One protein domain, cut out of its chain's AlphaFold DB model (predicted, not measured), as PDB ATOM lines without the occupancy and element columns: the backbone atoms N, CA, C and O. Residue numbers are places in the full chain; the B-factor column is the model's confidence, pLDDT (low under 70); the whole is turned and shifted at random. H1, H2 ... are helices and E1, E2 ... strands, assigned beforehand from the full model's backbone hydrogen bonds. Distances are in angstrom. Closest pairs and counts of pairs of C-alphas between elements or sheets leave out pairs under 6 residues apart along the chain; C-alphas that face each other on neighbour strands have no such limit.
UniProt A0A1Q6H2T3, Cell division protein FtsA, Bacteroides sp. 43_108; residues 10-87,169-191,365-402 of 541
ATOM      1  N   VAL A  10      30.634  47.440  -6.453       97.62
ATOM      2  CA  VAL A  10      29.308  47.260  -7.053       97.62
ATOM      3  C   VAL A  10      29.471  46.713  -8.460       97.62
ATOM      4  O   VAL A  10      30.198  47.293  -9.262       97.62
ATOM      5  N   ALA A  11      28.759  45.635  -8.772       98.00
ATOM      6  CA  ALA A  11      28.626  45.119 -10.126       98.00
ATOM      7  C   ALA A  11      27.166  45.179 -10.579       98.00
ATOM      8  O   ALA A  11      26.262  44.890  -9.790       98.00
ATOM      9  N   ILE A  12      26.939  45.543 -11.841       97.88
ATOM     10  CA  ILE A  12      25.622  45.597 -12.479       97.88
ATOM     11  C   ILE A  12      25.640  44.762 -13.763       97.88
ATOM     12  O   ILE A  12      26.476  44.943 -14.649       97.88
ATOM     13  N   GLU A  13      24.673  43.856 -13.871       96.06
ATOM     14  CA  GLU A  13      24.439  43.021 -15.043       96.06
ATOM     15  C   GLU A  13      23.176  43.483 -15.782       96.06
ATOM     16  O   GLU A  13      22.085  43.562 -15.207       96.06
ATOM     17  N   LEU A  14      23.320  43.757 -17.081       96.31
ATOM     18  CA  LEU A  14      22.247  44.209 -17.968       96.31
ATOM     19  C   LEU A  14      21.612  43.032 -18.733       96.31
ATOM     20  O   LEU A  14      21.841  42.842 -19.926       96.31
ATOM     21  N   GLY A  15      20.800  42.224 -18.052       94.88
ATOM     22  CA  GLY A  15      20.098  41.094 -18.670       94.88
ATOM     23  C   GLY A  15      18.791  41.487 -19.372       94.88
ATOM     24  O   GLY A  15      18.157  42.482 -19.027       94.88
ATOM     25  N   SER A  16      18.318  40.664 -20.321       95.06
ATOM     26  CA  SER A  16      17.006  40.872 -20.979       95.06
ATOM     27  C   SER A  16      15.802  40.591 -20.070       95.06
ATOM     28  O   SER A  16      14.720  41.115 -20.302       95.06
ATOM     29  N   SER A  17      15.952  39.720 -19.062       94.19
ATOM     30  CA  SER A  17      14.857  39.425 -18.116       94.19
ATOM     31  C   SER A  17      14.847  40.373 -16.920       94.19
ATOM     32  O   SER A  17      13.784  40.748 -16.420       94.19
ATOM     33  N   ARG A  18      16.036  40.747 -16.447       94.25
ATOM     34  CA  ARG A  18      16.248  41.646 -15.318       94.25
ATOM     35  C   ARG A  18      17.561  42.403 -15.480       94.25
ATOM     36  O   ARG A  18      18.511  41.855 -16.030       94.25
ATOM     37  N   ILE A  19      17.607  43.613 -14.935       96.88
ATOM     38  CA  ILE A  19      18.860  44.260 -14.547       96.88
ATOM     39  C   ILE A  19      19.079  43.918 -13.080       96.88
ATOM     40  O   ILE A  19      18.172  44.113 -12.263       96.88
ATOM     41  N   SER A  20      20.256  43.391 -12.763       95.31
ATOM     42  CA  SER A  20      20.625  42.993 -11.407       95.31
ATOM     43  C   SER A  20      21.869  43.743 -10.964       95.31
ATOM     44  O   SER A  20      22.771  43.976 -11.761       95.31
ATOM     45  N   GLY A  21      21.921  44.103  -9.688       96.25
ATOM     46  CA  GLY A  21      23.073  44.723  -9.059       96.25
ATOM     47  C   GLY A  21      23.433  43.997  -7.771       96.25
ATOM     48  O   GLY A  21      22.551  43.554  -7.034       96.25
ATOM     49  N   VAL A  22      24.727  43.881  -7.498       95.31
ATOM     50  CA  VAL A  22      25.252  43.316  -6.255       95.31
ATOM     51  C   VAL A  22      26.352  44.218  -5.722       95.31
ATOM     52  O   VAL A  22      27.157  44.742  -6.490       95.31
ATOM     53  N   ALA A  23      26.382  44.388  -4.405       95.31
ATOM     54  CA  ALA A  23      27.465  45.050  -3.707       95.31
ATOM     55  C   ALA A  23      28.167  44.062  -2.780       95.31
ATOM     56  O   ALA A  23      27.505  43.268  -2.102       95.31
ATOM     57  N   GLY A  24      29.492  44.120  -2.724       94.06
ATOM     58  CA  GLY A  24      30.295  43.239  -1.887       94.06
ATOM     59  C   GLY A  24      31.562  43.901  -1.373       94.06
ATOM     60  O   GLY A  24      32.105  44.802  -2.006       94.06
ATOM     61  N   LYS A  25      32.036  43.439  -0.218       92.62
ATOM     62  CA  LYS A  25      33.301  43.861   0.379       92.62
ATOM     63  C   LYS A  25      34.350  42.778   0.199       92.62
ATOM     64  O   LYS A  25      34.125  41.620   0.561       92.62
ATOM     65  N   LYS A  26      35.512  43.163  -0.322       91.00
ATOM     66  CA  LYS A  26      36.662  42.270  -0.438       91.00
ATOM     67  C   LYS A  26      37.401  42.228   0.899       91.00
ATOM     68  O   LYS A  26      37.828  43.251   1.421       91.00
ATOM     69  N   ASN A  27      37.524  41.039   1.466       88.94
ATOM     70  CA  ASN A  27      38.277  40.790   2.687       88.94
ATOM     71  C   ASN A  27      39.778  40.704   2.389       88.94
ATOM     72  O   ASN A  27      40.200  40.455   1.258       88.94
ATOM     73  N   SER A  28      40.598  40.828   3.431       86.56
ATOM     74  CA  SER A  28      42.059  40.717   3.334       86.56
ATOM     75  C   SER A  28      42.548  39.345   2.852       86.56
ATOM     76  O   SER A  28      43.646  39.246   2.318       86.56
ATOM     77  N   ASP A  29      41.749  38.289   3.033       85.62
ATOM     78  CA  ASP A  29      42.024  36.935   2.526       85.62
ATOM     79  C   ASP A  29      41.651  36.756   1.039       85.62
ATOM     80  O   ASP A  29      41.774  35.661   0.496       85.62
ATOM     81  N   GLY A  30      41.174  37.818   0.380       84.38
ATOM     82  CA  GLY A  30      40.722  37.807  -1.010       84.38
ATOM     83  C   GLY A  30      39.281  37.330  -1.209       84.38
ATOM     84  O   GLY A  30      38.780  37.406  -2.331       84.38
ATOM     85  N   SER A  31      38.593  36.877  -0.154       89.00
ATOM     86  CA  SER A  31      37.178  36.505  -0.237       89.00
ATOM     87  C   SER A  31      36.272  37.729  -0.380       89.00
ATOM     88  O   SER A  31      36.565  38.802   0.139       89.00
ATOM     89  N   MET A  32      35.147  37.570  -1.067       90.81
ATOM     90  CA  MET A  32      34.133  38.590  -1.292       90.81
ATOM     91  C   MET A  32      32.918  38.309  -0.409       90.81
ATOM     92  O   MET A  32      32.246  37.291  -0.571       90.81
ATOM     93  N   GLN A  33      32.627  39.211   0.524       90.69
ATOM     94  CA  GLN A  33      31.419  39.169   1.340       90.69
ATOM     95  C   GLN A  33      30.314  39.976   0.662       90.69
ATOM     96  O   GLN A  33      30.480  41.169   0.418       90.69
ATOM     97  N   ILE A  34      29.168  39.351   0.395       91.31
ATOM     98  CA  ILE A  34      28.015  40.062  -0.172       91.31
ATOM     99  C   ILE A  34      27.410  41.003   0.878       91.31
ATOM    100  O   ILE A  34      27.174  40.603   2.017       91.31
ATOM    101  N   LEU A  35      27.148  42.250   0.492       91.75
ATOM    102  CA  LEU A  35      26.544  43.274   1.349       91.75
ATOM    103  C   LEU A  35      25.095  43.568   0.959       91.75
ATOM    104  O   LEU A  35      24.235  43.687   1.827       91.75
ATOM    105  N   ALA A  36      24.819  43.687  -0.341       92.31
ATOM    106  CA  ALA A  36      23.493  44.016  -0.851       92.31
ATOM    107  C   ALA A  36      23.260  43.403  -2.237       92.31
ATOM    108  O   ALA A  36      24.197  43.193  -3.005       92.31
ATOM    109  N   TYR A  37      21.994  43.156  -2.565       93.50
ATOM    110  CA  TYR A  37      21.548  42.682  -3.872       93.50
ATOM    111  C   TYR A  37      20.243  43.372  -4.249       93.50
ATOM    112  O   TYR A  37      19.372  43.584  -3.404       93.50
ATOM    113  N   ALA A  38      20.092  43.697  -5.526       94.31
ATOM    114  CA  ALA A  38      18.880  44.278  -6.066       94.31
ATOM    115  C   ALA A  38      18.643  43.806  -7.499       94.31
ATOM    116  O   ALA A  38      19.576  43.525  -8.245       94.31
ATOM    117  N   GLN A  39      17.374  43.766  -7.905       94.81
ATOM    118  CA  GLN A  39      16.991  43.485  -9.286       94.81
ATOM    119  C   GLN A  39      15.720  44.241  -9.688       94.81
ATOM    120  O   GLN A  39      14.882  44.587  -8.840       94.81
ATOM    121  N   VAL A  40      15.563  44.465 -10.991       96.31
ATOM    122  CA  VAL A  40      14.387  45.080 -11.629       96.31
ATOM    123  C   VAL A  40      14.102  44.359 -12.956       96.31
ATOM    124  O   VAL A  40      15.040  44.039 -13.682       96.31
ATOM    125  N   LYS A  41      12.826  44.080 -13.283       96.00
ATOM    126  CA  LYS A  41      12.430  43.484 -14.581       96.00
ATOM    127  C   LYS A  41      12.843  44.427 -15.729       96.00
ATOM    128  O   LYS A  41      12.596  45.625 -15.648       96.00
ATOM    129  N   SER A  42      13.435  43.899 -16.802       96.12
ATOM    130  CA  SER A  42      14.027  44.711 -17.889       96.12
ATOM    131  C   SER A  42      13.542  44.362 -19.298       96.12
ATOM    132  O   SER A  42      14.002  44.962 -20.269       96.12
ATOM    133  N   SER A  43      12.560  43.466 -19.427       92.56
ATOM    134  CA  SER A  43      12.006  43.037 -20.723       92.56
ATOM    135  C   SER A  43      11.432  44.180 -21.569       92.56
ATOM    136  O   SER A  43      11.287  44.042 -22.779       92.56
ATOM    137  N   SER A  44      11.124  45.325 -20.947       94.06
ATOM    138  CA  SER A  44      10.609  46.522 -21.621       94.06
ATOM    139  C   SER A  44      11.686  47.492 -22.133       94.06
ATOM    140  O   SER A  44      11.328  48.516 -22.731       94.06
ATOM    141  N   CYS A  45      12.975  47.200 -21.910       96.56
ATOM    142  CA  CYS A  45      14.086  48.082 -22.288       96.56
ATOM    143  C   CYS A  45      15.353  47.378 -22.809       96.56
ATOM    144  O   CYS A  45      16.120  47.990 -23.560       96.56
ATOM    145  N   ILE A  46      15.549  46.095 -22.488       96.75
ATOM    146  CA  ILE A  46      16.656  45.272 -22.988       96.75
ATOM    147  C   ILE A  46      16.094  44.066 -23.737       96.75
ATOM    148  O   ILE A  46      15.261  43.330 -23.214       96.75
ATOM    149  N   LYS A  47      16.584  43.841 -24.959       95.62
ATOM    150  CA  LYS A  47      16.202  42.701 -25.799       95.62
ATOM    151  C   LYS A  47      17.453  42.021 -26.326       95.62
ATOM    152  O   LYS A  47      18.323  42.676 -26.892       95.62
ATOM    153  N   ARG A  48      17.552  40.706 -26.134       95.50
ATOM    154  CA  ARG A  48      18.720  39.882 -26.500       95.50
ATOM    155  C   ARG A  48      20.063  40.480 -26.031       95.50
ATOM    156  O   ARG A  48      21.037  40.518 -26.784       95.50
ATOM    157  N   GLY A  49      20.080  40.999 -24.800       92.44
ATOM    158  CA  GLY A  49      21.227  41.661 -24.171       92.44
ATOM    159  C   GLY A  49      21.613  43.011 -24.785       92.44
ATOM    160  O   GLY A  49      22.695  43.508 -24.508       92.44
ATOM    161  N   VAL A  50      20.760  43.609 -25.623       95.50
ATOM    162  CA  VAL A  50      20.982  44.929 -26.225       95.50
ATOM    163  C   VAL A  50      19.964  45.921 -25.675       95.50
ATOM    164  O   VAL A  50      18.756  45.669 -25.687       95.50
ATOM    165  N   VAL A  51      20.457  47.071 -25.219       96.69
ATOM    166  CA  VAL A  51      19.628  48.214 -24.819       96.69
ATOM    167  C   VAL A  51      18.948  48.793 -26.058       96.69
ATOM    168  O   VAL A  51      19.625  49.298 -26.955       96.69
ATOM    169  N   TYR A  52      17.614  48.730 -26.102       94.88
ATOM    170  CA  TYR A  52      16.814  49.324 -27.181       94.88
ATOM    171  C   TYR A  52      15.994  50.539 -26.725       94.88
ATOM    172  O   TYR A  52      15.487  51.278 -27.565       94.88
ATOM    173  N   ASN A  53      15.855  50.757 -25.411       97.00
ATOM    174  CA  ASN A  53      15.224  51.946 -24.840       97.00
ATOM    175  C   ASN A  53      16.107  52.526 -23.723       97.00
ATOM    176  O   ASN A  53      16.067  52.048 -22.590       97.00
ATOM    177  N   ILE A  54      16.890  53.556 -24.061       97.06
ATOM    178  CA  ILE A  54      17.876  54.186 -23.165       97.06
ATOM    179  C   ILE A  54      17.204  54.775 -21.919       97.06
ATOM    180  O   ILE A  54      17.677  54.545 -20.808       97.06
ATOM    181  N   ASP A  55      16.077  55.473 -22.072       97.31
ATOM    182  CA  ASP A  55      15.403  56.146 -20.953       97.31
ATOM    183  C   ASP A  55      14.890  55.144 -19.916       97.31
ATOM    184  O   ASP A  55      15.144  55.281 -18.718       97.31
ATOM    185  N   LYS A  56      14.213  54.084 -20.369       97.75
ATOM    186  CA  LYS A  56      13.728  53.023 -19.478       97.75
ATOM    187  C   LYS A  56      14.875  52.238 -18.852       97.75
ATOM    188  O   LYS A  56      14.788  51.871 -17.686       97.75
ATOM    189  N   THR A  57      15.951  51.972 -19.595       98.06
ATOM    190  CA  THR A  57      17.138  51.316 -19.028       98.06
ATOM    191  C   THR A  57      17.785  52.185 -17.953       98.06
ATOM    192  O   THR A  57      18.086  51.671 -16.879       98.06
ATOM    193  N   THR A  58      17.906  53.494 -18.185       98.31
ATOM    194  CA  THR A  58      18.399  54.470 -17.197       98.31
ATOM    195  C   THR A  58      17.547  54.449 -15.926       98.31
ATOM    196  O   THR A  58      18.083  54.375 -14.822       98.31
ATOM    197  N   GLN A  59      16.214  54.445 -16.064       97.94
ATOM    198  CA  GLN A  59      15.292  54.333 -14.926       97.94
ATOM    199  C   GLN A  59      15.511  53.034 -14.142       97.94
ATOM    200  O   GLN A  59      15.688  53.078 -12.925       97.94
ATOM    201  N   CYS A  60      15.578  51.890 -14.828       98.19
ATOM    202  CA  CYS A  60      15.810  50.602 -14.178       98.19
ATOM    203  C   CYS A  60      17.176  50.531 -13.470       98.19
ATOM    204  O   CYS A  60      17.255  49.971 -12.377       98.19
ATOM    205  N   ILE A  61      18.236  51.100 -14.058       98.31
ATOM    206  CA  ILE A  61      19.562  51.210 -13.423       98.31
ATOM    207  C   ILE A  61      19.460  52.064 -12.155       98.31
ATOM    208  O   ILE A  61      19.877  51.617 -11.086       98.31
ATOM    209  N   GLY A  62      18.829  53.239 -12.240       97.94
ATOM    210  CA  GLY A  62      18.591  54.113 -11.090       97.94
ATOM    211  C   GLY A  62      17.808  53.427  -9.965       97.94
ATOM    212  O   GLY A  62      18.124  53.612  -8.792       97.94
ATOM    213  N   ASP A  63      16.825  52.591 -10.296       98.00
ATOM    214  CA  ASP A  63      16.057  51.827  -9.309       98.00
ATOM    215  C   ASP A  63      16.880  50.715  -8.644       98.00
ATOM    216  O   ASP A  63      16.744  50.489  -7.439       98.00
ATOM    217  N   VAL A  64      17.757  50.034  -9.390       98.06
ATOM    218  CA  VAL A  64      18.715  49.069  -8.822       98.06
ATOM    219  C   VAL A  64      19.683  49.775  -7.875       98.06
ATOM    220  O   VAL A  64      19.846  49.324  -6.742       98.06
ATOM    221  N   ILE A  65      20.256  50.906  -8.294       97.94
ATOM    222  CA  ILE A  65      21.163  51.717  -7.469       97.94
ATOM    223  C   ILE A  65      20.468  52.146  -6.179       97.94
ATOM    224  O   ILE A  65      20.978  51.863  -5.102       97.94
ATOM    225  N   LYS A  66      19.267  52.736  -6.255       96.88
ATOM    226  CA  LYS A  66      18.502  53.162  -5.068       96.88
ATOM    227  C   LYS A  66      18.251  52.016  -4.088       96.88
ATOM    228  O   LYS A  66      18.349  52.212  -2.879       96.88
ATOM    229  N   LYS A  67      17.925  50.817  -4.587       95.94
ATOM    230  CA  LYS A  67      17.725  49.635  -3.735       95.94
ATOM    231  C   LYS A  67      19.021  49.225  -3.033       95.94
ATOM    232  O   LYS A  67      18.981  48.978  -1.831       95.94
ATOM    233  N   LEU A  68      20.153  49.204  -3.740       95.12
ATOM    234  CA  LEU A  68      21.460  48.909  -3.140       95.12
ATOM    235  C   LEU A  68      21.846  49.970  -2.098       95.12
ATOM    236  O   LEU A  68      22.147  49.635  -0.956       95.12
ATOM    237  N   GLU A  69      21.750  51.247  -2.464       95.38
ATOM    238  CA  GLU A  69      21.999  52.404  -1.599       95.38
ATOM    239  C   GLU A  69      21.162  52.371  -0.310       95.38
ATOM    240  O   GLU A  69      21.662  52.703   0.763       95.38
ATOM    241  N   SER A  70      19.903  51.920  -0.382       93.19
ATOM    242  CA  SER A  70      19.023  51.824   0.793       93.19
ATOM    243  C   SER A  70      19.530  50.849   1.863       93.19
ATOM    244  O   SER A  70      19.317  51.084   3.055       93.19
ATOM    245  N   VAL A  71      20.227  49.788   1.438       91.69
ATOM    246  CA  VAL A  71      20.822  48.761   2.307       91.69
ATOM    247  C   VAL A  71      22.214  49.190   2.771       91.69
ATOM    248  O   VAL A  71      22.536  49.056   3.946       91.69
ATOM    249  N   LEU A  72      23.021  49.740   1.861       91.50
ATOM    250  CA  LEU A  72      24.406  50.151   2.117       91.50
ATOM    251  C   LEU A  72      24.518  51.459   2.906       91.50
ATOM    252  O   LEU A  72      25.580  51.754   3.449       91.50
ATOM    253  N   LYS A  73      23.454  52.273   2.916       91.81
ATOM    254  CA  LYS A  73      23.413  53.623   3.511       91.81
ATOM    255  C   LYS A  73      24.506  54.570   2.988       91.81
ATOM    256  O   LYS A  73      24.799  55.589   3.602       91.81
ATOM    257  N   THR A  74      25.057  54.263   1.816       92.25
ATOM    258  CA  THR A  74      26.154  54.982   1.158       92.25
ATOM    259  C   THR A  74      25.793  55.186  -0.307       92.25
ATOM    260  O   THR A  74      25.206  54.289  -0.915       92.25
ATOM    261  N   LYS A  75      26.137  56.343  -0.880       94.75
ATOM    262  CA  LYS A  75      25.970  56.610  -2.310       94.75
ATOM    263  C   LYS A  75      26.839  55.694  -3.159       94.75
ATOM    264  O   LYS A  75      27.958  55.372  -2.775       94.75
ATOM    265  N   ILE A  76      26.334  55.301  -4.323       96.44
ATOM    266  CA  ILE A  76      27.096  54.546  -5.320       96.44
ATOM    267  C   ILE A  76      27.508  55.524  -6.413       96.44
ATOM    268  O   ILE A  76      26.657  56.031  -7.136       96.44
ATOM    269  N   VAL A  77      28.808  55.795  -6.523       96.31
ATOM    270  CA  VAL A  77      29.340  56.751  -7.516       96.31
ATOM    271  C   VAL A  77      29.820  56.068  -8.788       96.31
ATOM    272  O   VAL A  77      29.876  56.701  -9.838       96.31
ATOM    273  N   ARG A  78      30.152  54.775  -8.706       97.00
ATOM    274  CA  ARG A  78      30.580  53.974  -9.851       97.00
ATOM    275  C   ARG A  78      30.193  52.509  -9.726       97.00
ATOM    276  O   ARG A  78      29.982  52.025  -8.616       97.00
ATOM    277  N   ALA A  79      30.165  51.788 -10.842       98.19
ATOM    278  CA  ALA A  79      29.915  50.348 -10.869       98.19
ATOM    279  C   ALA A  79      30.695  49.638 -11.984       98.19
ATOM    280  O   ALA A  79      30.970  50.214 -13.034       98.19
ATOM    281  N   TYR A  80      31.012  48.366 -11.759       98.31
ATOM    282  CA  TYR A  80      31.484  47.440 -12.786       98.31
ATOM    283  C   TYR A  80      30.301  46.959 -13.617       98.31
ATOM    284  O   TYR A  80      29.275  46.563 -13.058       98.31
ATOM    285  N   VAL A  81      30.431  46.970 -14.942       97.50
ATOM    286  CA  VAL A  81      29.312  46.663 -15.842       97.50
ATOM    287  C   VAL A  81      29.662  45.498 -16.750       97.50
ATOM    288  O   VAL A  81      30.701  45.485 -17.405       97.50
ATOM    289  N   GLY A  82      28.774  44.508 -16.804       94.94
ATOM    290  CA  GLY A  82      28.910  43.386 -17.728       94.94
ATOM    291  C   GLY A  82      28.477  43.755 -19.144       94.94
ATOM    292  O   GLY A  82      27.296  44.015 -19.377       94.94
ATOM    293  N   ILE A  83      29.399  43.693 -20.105       93.56
ATOM    294  CA  ILE A  83      29.079  43.709 -21.534       93.56
ATOM    295  C   ILE A  83      28.702  42.295 -21.977       93.56
ATOM    296  O   ILE A  83      29.489  41.348 -21.882       93.56
ATOM    297  N   SER A  84      27.491  42.174 -22.511       88.50
ATOM    298  CA  SER A  84      26.968  40.991 -23.192       88.50
ATOM    299  C   SER A  84      26.076  41.437 -24.359       88.50
ATOM    300  O   SER A  84      25.994  42.624 -24.665       88.50
ATOM    301  N   GLY A  85      25.411  40.498 -25.026       87.62
ATOM    302  CA  GLY A  85      24.377  40.777 -26.023       87.62
ATOM    303  C   GLY A  85      24.656  40.185 -27.397       87.62
ATOM    304  O   GLY A  85      25.785  39.849 -27.743       87.62
ATOM    305  N   GLN A  86      23.597  40.059 -28.200       92.69
ATOM    306  CA  GLN A  86      23.589  39.270 -29.443       92.69
ATOM    307  C   GLN A  86      24.654  39.647 -30.491       92.69
ATOM    308  O   GLN A  86      24.894  38.881 -31.417       92.69
ATOM    309  N   SER A  87      25.249  40.845 -30.420       92.69
ATOM    310  CA  SER A  87      26.297  41.254 -31.365       92.69
ATOM    311  C   SER A  87      27.697  40.793 -30.975       92.69
ATOM    312  O   SER A  87      28.600  40.909 -31.802       92.69
ATOM    313  N   ASN A 169      25.364  52.719 -26.101       95.75
ATOM    314  CA  ASN A 169      24.094  52.733 -25.374       95.75
ATOM    315  C   ASN A 169      24.269  52.465 -23.872       95.75
ATOM    316  O   ASN A 169      23.545  53.061 -23.076       95.75
ATOM    317  N   ILE A 170      25.201  51.588 -23.481       96.00
ATOM    318  CA  ILE A 170      25.510  51.316 -22.069       96.00
ATOM    319  C   ILE A 170      26.059  52.583 -21.406       96.00
ATOM    320  O   ILE A 170      25.499  53.022 -20.404       96.00
ATOM    321  N   HIS A 171      27.070  53.220 -22.006       96.00
ATOM    322  CA  HIS A 171      27.647  54.475 -21.510       96.00
ATOM    323  C   HIS A 171      26.586  55.564 -21.343       96.00
ATOM    324  O   HIS A 171      26.487  56.155 -20.270       96.00
ATOM    325  N   ASN A 172      25.717  55.754 -22.341       97.19
ATOM    326  CA  ASN A 172      24.618  56.720 -22.258       97.19
ATOM    327  C   ASN A 172      23.672  56.436 -21.080       97.19
ATOM    328  O   ASN A 172      23.261  57.360 -20.383       97.19
ATOM    329  N   CYS A 173      23.330  55.168 -20.825       97.69
ATOM    330  CA  CYS A 173      22.449  54.813 -19.709       97.69
ATOM    331  C   CYS A 173      23.087  55.095 -18.342       97.69
ATOM    332  O   CYS A 173      22.407  55.576 -17.440       97.69
ATOM    333  N   PHE A 174      24.377  54.789 -18.183       97.75
ATOM    334  CA  PHE A 174      25.105  55.004 -16.930       97.75
ATOM    335  C   PHE A 174      25.383  56.488 -16.670       97.75
ATOM    336  O   PHE A 174      25.115  56.973 -15.570       97.75
ATOM    337  N   ALA A 175      25.787  57.236 -17.700       96.62
ATOM    338  CA  ALA A 175      25.947  58.685 -17.621       96.62
ATOM    339  C   ALA A 175      24.631  59.379 -17.224       96.62
ATOM    340  O   ALA A 175      24.609  60.198 -16.308       96.62
ATOM    341  N   ASN A 176      23.505  58.991 -17.837       97.12
ATOM    342  CA  ASN A 176      22.188  59.538 -17.496       97.12
ATOM    343  C   ASN A 176      21.705  59.138 -16.089       97.12
ATOM    344  O   ASN A 176      20.846  59.817 -15.520       97.12
ATOM    345  N   ALA A 177      22.234  58.046 -15.530       96.00
ATOM    346  CA  ALA A 177      21.961  57.598 -14.167       96.00
ATOM    347  C   ALA A 177      22.886  58.243 -13.113       96.00
ATOM    348  O   ALA A 177      22.706  57.958 -11.930       96.00
ATOM    349  N   ASP A 178      23.824  59.112 -13.521       95.81
ATOM    350  CA  ASP A 178      24.844  59.744 -12.664       95.81
ATOM    351  C   ASP A 178      25.714  58.710 -11.918       95.81
ATOM    352  O   ASP A 178      26.044  58.879 -10.746       95.81
ATOM    353  N   VAL A 179      26.065  57.612 -12.604       96.38
ATOM    354  CA  VAL A 179      26.983  56.575 -12.104       96.38
ATOM    355  C   VAL A 179      28.082  56.318 -13.126       96.38
ATOM    356  O   VAL A 179      27.816  55.954 -14.269       96.38
ATOM    357  N   GLU A 180      29.331  56.476 -12.697       97.38
ATOM    358  CA  GLU A 180      30.515  56.200 -13.507       97.38
ATOM    359  C   GLU A 180      30.674  54.686 -13.749       97.38
ATOM    360  O   GLU A 180      30.416  53.854 -12.875       97.38
ATOM    361  N   ILE A 181      31.125  54.300 -14.939       97.75
ATOM    362  CA  ILE A 181      31.506  52.911 -15.199       97.75
ATOM    363  C   ILE A 181      32.952  52.733 -14.731       97.75
ATOM    364  O   ILE A 181      33.865  53.315 -15.308       97.75
ATOM    365  N   ALA A 182      33.153  51.942 -13.676       96.88
ATOM    366  CA  ALA A 182      34.480  51.664 -13.129       96.88
ATOM    367  C   ALA A 182      35.327  50.828 -14.098       96.88
ATOM    368  O   ALA A 182      36.516  51.081 -14.264       96.88
ATOM    369  N   ASP A 183      34.695  49.827 -14.713       96.81
ATOM    370  CA  ASP A 183      35.248  49.034 -15.804       96.81
ATOM    371  C   ASP A 183      34.116  48.328 -16.564       96.81
ATOM    372  O   ASP A 183      33.047  48.031 -16.011       96.81
ATOM    373  N   GLU A 184      34.377  48.035 -17.831       94.75
ATOM    374  CA  GLU A 184      33.500  47.293 -18.721       94.75
ATOM    375  C   GLU A 184      34.041  45.886 -18.941       94.75
ATOM    376  O   GLU A 184      35.064  45.662 -19.588       94.75
ATOM    377  N   LEU A 185      33.317  44.899 -18.437       96.25
ATOM    378  CA  LEU A 185      33.798  43.531 -18.381       96.25
ATOM    379  C   LEU A 185      33.041  42.663 -19.384       96.25
ATOM    380  O   LEU A 185      31.816  42.584 -19.334       96.25
ATOM    381  N   ILE A 186      33.748  41.944 -20.261       96.75
ATOM    382  CA  ILE A 186      33.116  40.941 -21.133       96.75
ATOM    383  C   ILE A 186      32.570  39.814 -20.251       96.75
ATOM    384  O   ILE A 186      33.317  38.944 -19.793       96.75
ATOM    385  N   ALA A 187      31.256  39.838 -20.027       96.31
ATOM    386  CA  ALA A 187      30.580  39.061 -18.994       96.31
ATOM    387  C   ALA A 187      30.889  37.561 -19.092       96.31
ATOM    388  O   ALA A 187      31.247  36.929 -18.102       96.31
ATOM    389  N   ALA A 188      30.845  37.012 -20.307       95.50
ATOM    390  CA  ALA A 188      31.087  35.594 -20.554       95.50
ATOM    391  C   ALA A 188      32.540  35.164 -20.279       95.50
ATOM    392  O   ALA A 188      32.776  34.059 -19.791       95.50
ATOM    393  N   CYS A 189      33.518  36.039 -20.540       96.38
ATOM    394  CA  CYS A 189      34.918  35.756 -20.224       96.38
ATOM    395  C   CYS A 189      35.153  35.769 -18.710       96.38
ATOM    396  O   CYS A 189      35.831  34.883 -18.191       96.38
ATOM    397  N   LYS A 190      34.562  36.741 -18.001       96.38
ATOM    398  CA  LYS A 190      34.689  36.846 -16.538       96.38
ATOM    399  C   LYS A 190      33.979  35.708 -15.822       96.38
ATOM    400  O   LYS A 190      34.528  35.131 -14.891       96.38
ATOM    401  N   LEU A 191      32.815  35.307 -16.324       96.19
ATOM    402  CA  LEU A 191      32.129  34.096 -15.891       96.19
ATOM    403  C   LEU A 191      33.061  32.879 -15.965       96.19
ATOM    404  O   LEU A 191      33.266  32.193 -14.966       96.19
ATOM    405  N   ILE A 365      25.014  38.890   5.159       51.03
ATOM    406  CA  ILE A 365      23.997  38.948   6.221       51.03
ATOM    407  C   ILE A 365      22.680  38.331   5.709       51.03
ATOM    408  O   ILE A 365      22.102  38.777   4.721       51.03
ATOM    409  N   SER A 366      22.289  37.251   6.387       42.50
ATOM    410  CA  SER A 366      21.114  36.385   6.230       42.50
ATOM    411  C   SER A 366      19.960  36.938   5.376       42.50
ATOM    412  O   SER A 366      19.197  37.778   5.849       42.50
ATOM    413  N   GLY A 367      19.761  36.399   4.166       48.56
ATOM    414  CA  GLY A 367      18.466  36.505   3.469       48.56
ATOM    415  C   GLY A 367      18.497  36.696   1.953       48.56
ATOM    416  O   GLY A 367      17.451  36.579   1.321       48.56
ATOM    417  N   ILE A 368      19.651  36.966   1.337       55.62
ATOM    418  CA  ILE A 368      19.721  37.069  -0.126       55.62
ATOM    419  C   ILE A 368      19.869  35.658  -0.707       55.62
ATOM    420  O   ILE A 368      20.978  35.138  -0.818       55.62
ATOM    421  N   GLU A 369      18.750  35.032  -1.081       56.09
ATOM    422  CA  GLU A 369      18.766  33.842  -1.939       56.09
ATOM    423  C   GLU A 369      19.245  34.238  -3.340       56.09
ATOM    424  O   GLU A 369      18.479  34.624  -4.227       56.09
ATOM    425  N   LEU A 370      20.558  34.171  -3.538       64.25
ATOM    426  CA  LEU A 370      21.139  34.183  -4.868       64.25
ATOM    427  C   LEU A 370      20.851  32.816  -5.496       64.25
ATOM    428  O   LEU A 370      21.450  31.816  -5.113       64.25
ATOM    429  N   ASP A 371      19.924  32.779  -6.455       63.44
ATOM    430  CA  ASP A 371      19.689  31.616  -7.323       63.44
ATOM    431  C   ASP A 371      21.033  31.063  -7.833       63.44
ATOM    432  O   ASP A 371      21.838  31.802  -8.415       63.44
ATOM    433  N   ASN A 372      21.254  29.770  -7.566       69.56
ATOM    434  CA  ASN A 372      22.545  29.087  -7.629       69.56
ATOM    435  C   ASN A 372      23.258  29.204  -8.980       69.56
ATOM    436  O   ASN A 372      24.477  29.121  -8.996       69.56
ATOM    437  N   MET A 373      22.560  29.340 -10.109       86.94
ATOM    438  CA  MET A 373      23.210  29.407 -11.433       86.94
ATOM    439  C   MET A 373      22.937  30.724 -12.154       86.94
ATOM    440  O   MET A 373      23.773  31.215 -12.913       86.94
ATOM    441  N   ARG A 374      21.779  31.333 -11.888       87.75
ATOM    442  CA  ARG A 374      21.318  32.537 -12.583       87.75
ATOM    443  C   ARG A 374      22.176  33.768 -12.316       87.75
ATOM    444  O   ARG A 374      22.272  34.621 -13.189       87.75
ATOM    445  N   ASN A 375      22.763  33.877 -11.126       90.62
ATOM    446  CA  ASN A 375      23.536  35.054 -10.727       90.62
ATOM    447  C   ASN A 375      25.044  34.894 -10.961       90.62
ATOM    448  O   ASN A 375      25.810  35.771 -10.573       90.62
ATOM    449  N   ASN A 376      25.497  33.795 -11.577       93.62
ATOM    450  CA  ASN A 376      26.927  33.526 -11.724       93.62
ATOM    451  C   ASN A 376      27.662  34.610 -12.517       93.62
ATOM    452  O   ASN A 376      28.797  34.936 -12.177       93.62
ATOM    453  N   VAL A 377      27.015  35.201 -13.527       94.88
ATOM    454  CA  VAL A 377      27.572  36.331 -14.284       94.88
ATOM    455  C   VAL A 377      27.763  37.532 -13.361       94.88
ATOM    456  O   VAL A 377      28.895  37.964 -13.167       94.88
ATOM    457  N   LEU A 378      26.694  38.017 -12.725       94.88
ATOM    458  CA  LEU A 378      26.745  39.117 -11.758       94.88
ATOM    459  C   LEU A 378      27.817  38.932 -10.670       94.88
ATOM    460  O   LEU A 378      28.556  39.862 -10.349       94.88
ATOM    461  N   LEU A 379      27.915  37.728 -10.111       94.06
ATOM    462  CA  LEU A 379      28.896  37.392  -9.082       94.06
ATOM    463  C   LEU A 379      30.331  37.383  -9.618       94.06
ATOM    464  O   LEU A 379      31.242  37.861  -8.946       94.06
ATOM    465  N   SER A 380      30.527  36.902 -10.843       95.00
ATOM    466  CA  SER A 380      31.824  36.943 -11.521       95.00
ATOM    467  C   SER A 380      32.266  38.382 -11.799       95.00
ATOM    468  O   SER A 380      33.428  38.713 -11.599       95.00
ATOM    469  N   LEU A 381      31.339  39.267 -12.185       96.19
ATOM    470  CA  LEU A 381      31.617  40.697 -12.358       96.19
ATOM    471  C   LEU A 381      32.042  41.362 -11.040       96.19
ATOM    472  O   LEU A 381      32.964  42.172 -11.028       96.19
ATOM    473  N   LEU A 382      31.399  41.001  -9.925       95.62
ATOM    474  CA  LEU A 382      31.757  41.505  -8.597       95.62
ATOM    475  C   LEU A 382      33.178  41.085  -8.190       95.62
ATOM    476  O   LEU A 382      33.917  41.892  -7.629       95.62
ATOM    477  N   LEU A 383      33.565  39.836  -8.463       94.25
ATOM    478  CA  LEU A 383      34.883  39.298  -8.103       94.25
ATOM    479  C   LEU A 383      36.046  39.954  -8.867       94.25
ATOM    480  O   LEU A 383      37.158  40.017  -8.338       94.25
ATOM    481  N   GLU A 384      35.786  40.471 -10.067       94.56
ATOM    482  CA  GLU A 384      36.759  41.210 -10.884       94.56
ATOM    483  C   GLU A 384      36.993  42.644 -10.376       94.56
ATOM    484  O   GLU A 384      37.980  43.282 -10.744       94.56
ATOM    485  N   GLY A 385      36.118  43.152  -9.502       92.88
ATOM    486  CA  GLY A 385      36.221  44.508  -8.988       92.88
ATOM    487  C   GLY A 385      37.456  44.752  -8.119       92.88
ATOM    488  O   GLY A 385      37.859  43.931  -7.285       92.88
ATOM    489  N   SER A 386      38.053  45.925  -8.310       90.44
ATOM    490  CA  SER A 386      39.292  46.363  -7.658       90.44
ATOM    491  C   SER A 386      39.214  47.782  -7.093       90.44
ATOM    492  O   SER A 386      39.899  48.080  -6.118       90.44
ATOM    493  N   LEU A 387      38.378  48.645  -7.674       91.44
ATOM    494  CA  LEU A 387      38.171  50.028  -7.264       91.44
ATOM    495  C   LEU A 387      36.920  50.149  -6.384       91.44
ATOM    496  O   LEU A 387      35.855  49.680  -6.792       91.44
ATOM    497  N   PRO A 388      37.006  50.836  -5.232       93.75
ATOM    498  CA  PRO A 388      35.841  51.134  -4.411       93.75
ATOM    499  C   PRO A 388      34.773  51.935  -5.168       93.75
ATOM    500  O   PRO A 388      35.073  52.875  -5.919       93.75
ATOM    501  N   CYS A 389      33.517  51.572  -4.918       95.81
ATOM    502  CA  CYS A 389      32.319  52.135  -5.538       95.81
ATOM    503  C   CYS A 389      31.537  53.090  -4.619       95.81
ATOM    504  O   CYS A 389      30.628  53.778  -5.094       95.81
ATOM    505  N   GLY A 390      31.862  53.125  -3.321       92.00
ATOM    506  CA  GLY A 390      31.181  53.949  -2.325       92.00
ATOM    507  C   GLY A 390      31.548  55.433  -2.404       92.00
ATOM    508  O   GLY A 390      32.719  55.797  -2.504       92.00
ATOM    509  N   GLY A 391      30.531  56.289  -2.341       89.50
ATOM    510  CA  GLY A 391      30.630  57.744  -2.273       89.50
ATOM    511  C   GLY A 391      30.321  58.291  -0.881       89.50
ATOM    512  O   GLY A 391      30.796  57.778   0.132       89.50
ATOM    513  N   ASP A 392      29.548  59.372  -0.828       87.25
ATOM    514  CA  ASP A 392      29.128  59.993   0.429       87.25
ATOM    515  C   ASP A 392      28.020  59.209   1.132       87.25
ATOM    516  O   ASP A 392      27.209  58.530   0.497       87.25
ATOM    517  N   ASP A 393      27.968  59.322   2.457       85.12
ATOM    518  CA  ASP A 393      26.922  58.688   3.253       85.12
ATOM    519  C   ASP A 393      25.554  59.294   2.917       85.12
ATOM    520  O   ASP A 393      25.400  60.499   2.684       85.12
ATOM    521  N   ILE A 394      24.527  58.448   2.895       81.50
ATOM    522  CA  ILE A 394      23.156  58.895   2.658       81.50
ATOM    523  C   ILE A 394      22.588  59.342   4.000       81.50
ATOM    524  O   ILE A 394      21.995  58.551   4.731       81.50
ATOM    525  N   ASN A 395      22.771  60.621   4.334       69.25
ATOM    526  CA  ASN A 395      22.082  61.223   5.472       69.25
ATOM    527  C   ASN A 395      20.566  61.138   5.246       69.25
ATOM    528  O   ASN A 395      20.053  61.608   4.226       69.25
ATOM    529  N   GLU A 396      19.837  60.551   6.199       53.53
ATOM    530  CA  GLU A 396      18.370  60.486   6.211       53.53
ATOM    531  C   GLU A 396      17.765  61.864   6.537       53.53
ATOM    532  O   GLU A 396      17.137  62.052   7.568       53.53
ATOM    533  N   THR A 397      18.039  62.863   5.696       49.44
ATOM    534  CA  THR A 397      17.258  64.076   5.380       49.44
ATOM    535  C   THR A 397      18.199  65.047   4.657       49.44
ATOM    536  O   THR A 397      19.078  65.627   5.292       49.44
ATOM    537  N   PRO A 398      18.065  65.240   3.332       49.31
ATOM    538  CA  PRO A 398      18.793  66.313   2.670       49.31
ATOM    539  C   PRO A 398      18.240  67.646   3.180       49.31
ATOM    540  O   PRO A 398      17.022  67.847   3.201       49.31
ATOM    541  N   SER A 399      19.112  68.554   3.617       57.84
ATOM    542  CA  SER A 399      18.672  69.905   3.947       57.84
ATOM    543  C   SER A 399      18.177  70.598   2.672       57.84
ATOM    544  O   SER A 399      18.587  70.259   1.561       57.84
ATOM    545  N   ILE A 400      17.298  71.594   2.805       57.16
ATOM    546  CA  ILE A 400      16.815  72.394   1.664       57.16
ATOM    547  C   ILE A 400      17.977  73.004   0.855       57.16
ATOM    548  O   ILE A 400      17.878  73.140  -0.363       57.16
ATOM    549  N   PHE A 401      19.098  73.288   1.525       57.50
ATOM    550  CA  PHE A 401      20.323  73.783   0.905       57.50
ATOM    551  C   PHE A 401      21.033  72.708   0.073       57.50
ATOM    552  O   PHE A 401      21.540  73.019  -1.000       57.50
ATOM    553  N   ASP A 402      21.006  71.441   0.501       57.53
ATOM    554  CA  ASP A 402      21.592  70.326  -0.255       57.53
ATOM    555  C   ASP A 402      20.795  70.017  -1.526       57.53
ATOM    556  O   ASP A 402      21.368  69.627  -2.540       57.53
TER     557      ASP A 402
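This is residues 10 to 87, 169 to 191 and 365 to 402 of the 541 residues of the protein "Cell division protein FtsA" of Bacteroides sp. 43_108 (UniProt A0A1Q6H2T3). Picture a twisted sheet of five strands, E3 E2 E1 E5 E6, with the long helix H1 and the short helix H2 over one face, while on the other face the sheet curls round the short helix H4, with little H3 next to it. Beside the last part of H1, residues 65 to 72, E4 and E7 make a small second sheet, and after E7 the tail, residues 397 to 402, sticks out. The printed part has 139 residues, with four named helices and seven named strands in the order E1 E2 E3 H1 E4 E5 H2 E6 H3 H4 E7. The large sheet is mixed, the small one antiparallel, and the class is mixed, helices and strands. The whole is compact, with a radius of gyration of the C-alphas of 14.6 A and spans of 45 by 40 by 26 A.

Find C-alpha 10 at (29.308, 47.260, -7.053); there E1 begins, residues 10 to 14. E2 follows, residues 18 to 26, 25.3 A long, then E3, residues 32 to 41, 25.9 A long, which bends by 65 degrees at residue 35. After residues 42 to 53, look for C-alpha 54 at (17.876, 54.186, -23.165), where H1 begins; it runs to residue 72, 26.4 A on. Next come E4, residues 74 to 76, and E5, residues 78 to 83, 15.6 A long. After the first cut you meet H2, residues 169 to 176, 10.6 A long, E6, residues 180 to 186, 17.3 A long, and H3, residues 187 to 191. After the second cut come H4, residues 376 to 383, 10.5 A long, and E7, residues 390 to 393, which ends at C-alpha 393, (26.922, 58.688, 3.253).

Begin with the large sheet, whose edge strands are E3 and E6. E1, E2 and E3 form a meander, each strand the antiparallel neighbour of the one before; E1 and E2 are a hairpin, with N 13 and O 20 at 2.8 A, and so are E2 and E3, with N 21 and O 38 at 2.8 A. E1 and E5 are parallel, with N 12 and O 80 at 2.8 A, and E5 and E6 are parallel, with N 83 and O 185 at 2.8 A. Helices on both faces make three layers: H1 and H2 on one face, H4 on the other. H1 lies over E3, E2 and E1 at a height of 7.9 A over the sheet, slantwise to the strands, at 36 degrees to E2 on the local plane; its closest C-alphas to E3 are Val 64 and Ala 38, 5.5 A apart. H2 lies over E5 at a height of 9.2 A. H1, with residues 54 to 61 alone, touches H2, at a steep tilt of 57 degrees, the same way; the C-alphas of Thr 58 and Cys 173 are closest, 4.8 A apart. On the opposite face, H4 comes closest to E1 at the C-alphas of Leu 382 and Ala 11, 5.0 A apart. H3 touches H4, the closest C-alphas being those of Leu 191 and Ser 380, 5.2 A apart. E4 runs on into E5 at 41 degrees and is antiparallel to E7, with N 75 and O 392 at 2.8 A. In H2, H3 and H4 every O i to N i+4 pair is within hydrogen-bond range; in H1, 14 of 15 are.

The farthest C-alphas, those of Ser 87 and Ile 400, are 46.4 A apart. Residues 88 to 168 are not printed, a gap of 13.1 A between C-alphas 87 and 169; residues 192 to 364 are not printed either, a gap of 24.1 A between C-alphas 191 and 365. Of the links that are printed whole, E3 to H1 is long, with 12 residues. The model's mean pLDDT over the printed part is 90.1; it is under 70 at residues 365 to 372 and 395 to 402.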